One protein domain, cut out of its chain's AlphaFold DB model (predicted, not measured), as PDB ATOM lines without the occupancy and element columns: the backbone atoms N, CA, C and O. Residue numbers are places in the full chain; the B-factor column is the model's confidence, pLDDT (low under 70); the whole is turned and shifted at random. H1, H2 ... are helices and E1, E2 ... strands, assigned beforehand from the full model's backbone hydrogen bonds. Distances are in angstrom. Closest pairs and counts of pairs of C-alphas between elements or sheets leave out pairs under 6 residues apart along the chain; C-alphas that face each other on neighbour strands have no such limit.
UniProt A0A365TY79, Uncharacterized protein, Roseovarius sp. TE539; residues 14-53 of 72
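Overview. This is residues 14 to 53 of the 72 residues of an uncharacterized protein of Roseovarius sp. TE539 (UniProt A0A365TY79). With little regular structure, this is a small, twisted two-stranded hairpin, E1 and E2, with the loop around Ala 25 at one end of the long axis and the short helix H1 toward the other. The 40 printed residues hold E1, E2 and H1 in that order, 15 residues in named elements, class mixed; the sheet E1 - E2 is antiparallel. The whole is compact, radius of gyration of the C-alphas 9.9 A, yet elongated, 33 by 18 by 17 A.

Arrangement. Residues 14 to 15 pair antiparallel with residues 30 to 31 of E1, residues 28 to 32. E1 and E2, residues 35 to 39, form a hairpin at 137 degrees; N 30 and O 37 are 2.8 A apart, within hydrogen-bond range. In H1, residues 47 to 51, every O i to N i+4 pair is within hydrogen-bond range. The closest C-alphas of E1 and H1, Val 31 and Tyr 47, are 6.6 A apart.

Along the chain. E1 spans 12.6 A from C-alpha 28 at (-37.167, -33.731, 4.449), E2 11.8 A, and H1 6.2 A to C-alpha 51 at (-35.358, -50.628, 15.500).

Size, cuts and confidence. The C-alphas farthest apart, Ala 25 and His 53, are 33.2 A apart. The printed part has no cut, no link between named elements is long, and no printed residue is under 70 in pLDDT.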
ATOM      1  N   TYR A  14     -32.564 -42.823   7.189       91.81
ATOM      2  CA  TYR A  14     -33.963 -43.231   7.242       91.81
ATOM      3  C   TYR A  14     -34.894 -42.019   7.146       91.81
ATOM      4  O   TYR A  14     -34.635 -41.017   7.809       91.81
ATOM      5  N   PRO A  15     -36.012 -42.075   6.407       92.06
ATOM      6  CA  PRO A  15     -37.040 -41.047   6.472       92.06
ATOM      7  C   PRO A  15     -37.649 -40.979   7.879       92.06
ATOM      8  O   PRO A  15     -37.949 -42.010   8.495       92.06
ATOM      9  N   TYR A  16     -37.857 -39.761   8.382       88.94
ATOM     10  CA  TYR A  16     -38.611 -39.518   9.607       88.94
ATOM     11  C   TYR A  16     -40.072 -39.215   9.253       88.94
ATOM     12  O   TYR A  16     -40.360 -38.260   8.535       88.94
ATOM     13  N   ALA A  17     -41.002 -40.046   9.732       85.44
ATOM     14  CA  ALA A  17     -42.427 -39.874   9.474       85.44
ATOM     15  C   ALA A  17     -42.993 -38.768  10.376       85.44
ATOM     16  O   ALA A  17     -43.195 -38.967  11.572       85.44
ATOM     17  N   THR A  18     -43.241 -37.596   9.799       83.56
ATOM     18  CA  THR A  18     -43.835 -36.438  10.479       83.56
ATOM     19  C   THR A  18     -44.832 -35.758   9.550       83.56
ATOM     20  O   THR A  18     -44.627 -35.706   8.340       83.56
ATOM     21  N   ALA A  19     -45.919 -35.241  10.125       84.88
ATOM     22  CA  ALA A  19     -46.943 -34.501   9.391       84.88
ATOM     23  C   ALA A  19     -46.477 -33.096   8.967       84.88
ATOM     24  O   ALA A  19     -47.062 -32.506   8.064       84.88
ATOM     25  N   VAL A  20     -45.436 -32.557   9.612       87.06
ATOM     26  CA  VAL A  20     -44.912 -31.210   9.356       87.06
ATOM     27  C   VAL A  20     -43.439 -31.291   8.968       87.06
ATOM     28  O   VAL A  20     -42.655 -32.010   9.593       87.06
ATOM     29  N   ASN A  21     -43.055 -30.538   7.939       88.25
ATOM     30  CA  ASN A  21     -41.671 -30.427   7.505       88.25
ATOM     31  C   ASN A  21     -41.073 -29.094   7.980       88.25
ATOM     32  O   ASN A  21     -41.430 -28.040   7.466       88.25
ATOM     33  N   TYR A  22     -40.167 -29.161   8.958       89.12
ATOM     34  CA  TYR A  22     -39.428 -28.001   9.474       89.12
ATOM     35  C   TYR A  22     -38.063 -27.808   8.797       89.12
ATOM     36  O   TYR A  22     -37.261 -26.986   9.234       89.12
ATOM     37  N   CYS A  23     -37.773 -28.584   7.754       88.50
ATOM     38  CA  CYS A  23     -36.531 -28.471   7.015       88.50
ATOM     39  C   CYS A  23     -36.591 -27.353   5.965       88.50
ATOM     40  O   CYS A  23     -37.667 -27.037   5.449       88.50
ATOM     41  N   PRO A  24     -35.436 -26.754   5.627       88.25
ATOM     42  CA  PRO A  24     -35.350 -25.772   4.554       88.25
ATOM     43  C   PRO A  24     -35.751 -26.387   3.202       88.25
ATOM     44  O   PRO A  24     -35.767 -27.608   3.033       88.25
ATOM     45  N   ALA A  25     -36.099 -25.518   2.248       83.88
ATOM     46  CA  ALA A  25     -36.771 -25.877   1.001       83.88
ATOM     47  C   ALA A  25     -36.149 -27.097   0.292       83.88
ATOM     48  O   ALA A  25     -34.960 -27.119  -0.015       83.88
ATOM     49  N   GLY A  26     -36.985 -28.103   0.016       82.12
ATOM     50  CA  GLY A  26     -36.618 -29.306  -0.739       82.12
ATOM     51  C   GLY A  26     -35.982 -30.437   0.076       82.12
ATOM     52  O   GLY A  26     -35.777 -31.517  -0.471       82.12
ATOM     53  N   LEU A  27     -35.704 -30.232   1.367       87.88
ATOM     54  CA  LEU A  27     -35.234 -31.291   2.263       87.88
ATOM     55  C   LEU A  27     -36.374 -31.837   3.112       87.88
ATOM     56  O   LEU A  27     -37.328 -31.128   3.427       87.88
ATOM     57  N   GLN A  28     -36.250 -33.096   3.513       90.88
ATOM     58  CA  GLN A  28     -37.167 -33.731   4.449       90.88
ATOM     59  C   GLN A  28     -36.437 -34.088   5.747       90.88
ATOM     60  O   GLN A  28     -35.208 -34.214   5.763       90.88
ATOM     61  N   PRO A  29     -37.171 -34.278   6.848       92.81
ATOM     62  CA  PRO A  29     -36.588 -34.784   8.074       92.81
ATOM     63  C   PRO A  29     -36.194 -36.255   7.897       92.81
ATOM     64  O   PRO A  29     -36.955 -37.090   7.390       92.81
ATOM     65  N   VAL A  30     -34.976 -36.566   8.321       93.06
ATOM     66  CA  VAL A  30     -34.362 -37.890   8.261       93.06
ATOM     67  C   VAL A  30     -33.734 -38.240   9.605       93.06
ATOM     68  O   VAL A  30     -33.467 -37.370  10.433       93.06
ATOM     69  N   VAL A  31     -33.499 -39.530   9.821       92.00
ATOM     70  CA  VAL A  31     -32.803 -40.067  10.985       92.00
ATOM     71  C   VAL A  31     -31.511 -40.722  10.531       92.00
ATOM     72  O   VAL A  31     -31.523 -41.649   9.717       92.00
ATOM     73  N   LEU A  32     -30.404 -40.279  11.113       89.19
ATOM     74  CA  LEU A  32     -29.082 -40.856  10.913       89.19
ATOM     75  C   LEU A  32     -28.469 -41.142  12.281       89.19
ATOM     76  O   LEU A  32     -28.388 -40.260  13.131       89.19
ATOM     77  N   ASN A  33     -28.089 -42.398  12.519       83.38
ATOM     78  CA  ASN A  33     -27.546 -42.856  13.805       83.38
ATOM     79  C   ASN A  33     -28.419 -42.487  15.029       83.38
ATOM     80  O   ASN A  33     -27.905 -42.295  16.124       83.38
ATOM     81  N   GLY A  34     -29.741 -42.386  14.848       84.00
ATOM     82  CA  GLY A  34     -30.686 -42.010  15.910       84.00
ATOM     83  C   GLY A  34     -30.857 -40.504  16.139       84.00
ATOM     84  O   GLY A  34     -31.663 -40.119  16.980       84.00
ATOM     85  N   VAL A  35     -30.160 -39.653  15.382       88.62
ATOM     86  CA  VAL A  35     -30.316 -38.192  15.422       88.62
ATOM     87  C   VAL A  35     -31.213 -37.739  14.273       88.62
ATOM     88  O   VAL A  35     -31.077 -38.229  13.152       88.62
ATOM     89  N   ILE A  36     -32.122 -36.800  14.550       90.56
ATOM     90  CA  ILE A  36     -32.997 -36.195  13.541       90.56
ATOM     91  C   ILE A  36     -32.277 -35.003  12.906       90.56
ATOM     92  O   ILE A  36     -31.827 -34.098  13.608       90.56
ATOM     93  N   CYS A  37     -32.190 -34.987  11.581       90.88
ATOM     94  CA  CYS A  37     -31.621 -33.889  10.801       90.88
ATOM     95  C   CYS A  37     -32.379 -33.706   9.476       90.88
ATOM     96  O   CYS A  37     -33.297 -34.460   9.165       90.88
ATOM     97  N   CYS A  38     -32.022 -32.679   8.705       92.81
ATOM     98  CA  CYS A  38     -32.598 -32.425   7.386       92.81
ATOM     99  C   CYS A  38     -31.723 -33.034   6.293       92.81
ATOM    100  O   CYS A  38     -30.512 -32.814   6.282       92.81
ATOM    101  N   GLY A  39     -32.323 -33.778   5.369       90.31
ATOM    102  CA  GLY A  39     -31.579 -34.456   4.313       90.31
ATOM    103  C   GLY A  39     -32.469 -35.237   3.356       90.31
ATOM    104  O   GLY A  39     -33.688 -35.065   3.325       90.31
ATOM    105  N   THR A  40     -31.836 -36.105   2.571       90.12
ATOM    106  CA  THR A  40     -32.499 -37.021   1.643       90.12
ATOM    107  C   THR A  40     -32.330 -38.463   2.128       90.12
ATOM    108  O   THR A  40     -31.207 -38.901   2.384       90.12
ATOM    109  N   PRO A  41     -33.425 -39.221   2.303       89.88
ATOM    110  CA  PRO A  41     -33.338 -40.622   2.679       89.88
ATOM    111  C   PRO A  41     -32.747 -41.444   1.533       89.88
ATOM    112  O   PRO A  41     -33.077 -41.222   0.369       89.88
ATOM    113  N   ASN A  42     -31.913 -42.429   1.865       90.50
ATOM    114  CA  ASN A  42     -31.401 -43.408   0.898       90.50
ATOM    115  C   ASN A  42     -32.060 -44.787   1.045       90.50
ATOM    116  O   ASN A  42     -31.806 -45.687   0.250       90.50
ATOM    117  N   VAL A  43     -32.923 -44.954   2.050       87.12
ATOM    118  CA  VAL A  43     -33.696 -46.173   2.282       87.12
ATOM    119  C   VAL A  43     -35.175 -45.847   2.448       87.12
ATOM    120  O   VAL A  43     -35.547 -44.810   2.985       87.12
ATOM    121  N   HIS A  44     -36.039 -46.767   2.021       86.38
ATOM    122  CA  HIS A  44     -37.494 -46.607   2.127       86.38
ATOM    123  C   HIS A  44     -38.064 -47.010   3.496       86.38
ATOM    124  O   HIS A  44     -39.224 -46.735   3.792       86.38
ATOM    125  N   GLN A  45     -37.279 -47.689   4.334       86.38
ATOM    126  CA  GLN A  45     -37.719 -48.146   5.654       86.38
ATOM    127  C   GLN A  45     -37.606 -47.016   6.678       86.38
ATOM    128  O   GLN A  45     -36.657 -46.247   6.633       86.38
ATOM    129  N   SER A  46     -38.529 -46.924   7.635       85.44
ATOM    130  CA  SER A  46     -38.401 -45.958   8.733       85.44
ATOM    131  C   SER A  46     -37.409 -46.442   9.798       85.44
ATOM    132  O   SER A  46     -37.252 -47.645  10.022       85.44
ATOM    133  N   TYR A  47     -36.796 -45.503  10.524       84.81
ATOM    134  CA  TYR A  47     -35.914 -45.832  11.650       84.81
ATOM    135  C   TYR A  47     -36.622 -46.706  12.698       84.81
ATOM    136  O   TYR A  47     -36.053 -47.668  13.210       84.81
ATOM    137  N   GLN A  48     -37.903 -46.428  12.961       83.38
ATOM    138  CA  GLN A  48     -38.724 -47.213  13.883       83.38
ATOM    139  C   GLN A  48     -38.907 -48.659  13.409       83.38
ATOM    140  O   GLN A  48     -38.876 -49.569  14.231       83.38
ATOM    141  N   GLN A  49     -39.071 -48.902  12.106       84.44
ATOM    142  CA  GLN A  49     -39.174 -50.264  11.569       84.44
ATOM    143  C   GLN A  49     -37.889 -51.061  11.763       84.44
ATOM    144  O   GLN A  49     -37.952 -52.226  12.148       84.44
ATOM    145  N   VAL A  50     -36.735 -50.436  11.534       83.50
ATOM    146  CA  VAL A  50     -35.439 -51.109  11.693       83.50
ATOM    147  C   VAL A  50     -35.128 -51.370  13.165       83.50
ATOM    148  O   VAL A  50     -34.646 -52.446  13.513       83.50
ATOM    149  N   MET A  51     -35.489 -50.440  14.050       80.81
ATOM    150  CA  MET A  51     -35.358 -50.628  15.500       80.81
ATOM    151  C   MET A  51     -36.339 -51.657  16.074       80.81
ATOM    152  O   MET A  51     -36.106 -52.195  17.153       80.81
ATOM    153  N   ARG A  52     -37.415 -51.988  15.353       79.88
ATOM    154  CA  ARG A  52     -38.377 -53.032  15.734       79.88
ATOM    155  C   ARG A  52     -37.901 -54.457  15.437       79.88
ATOM    156  O   ARG A  52     -38.711 -55.373  15.581       79.88
ATOM    157  N   HIS A  53     -36.642 -54.678  15.043       70.69
ATOM    158  CA  HIS A  53     -36.128 -56.030  14.824       70.69
ATOM    159  C   HIS A  53     -36.397 -56.900  16.068       70.69
ATOM    160  O   HIS A  53     -35.867 -56.614  17.144       70.69
TER     161      HIS A  53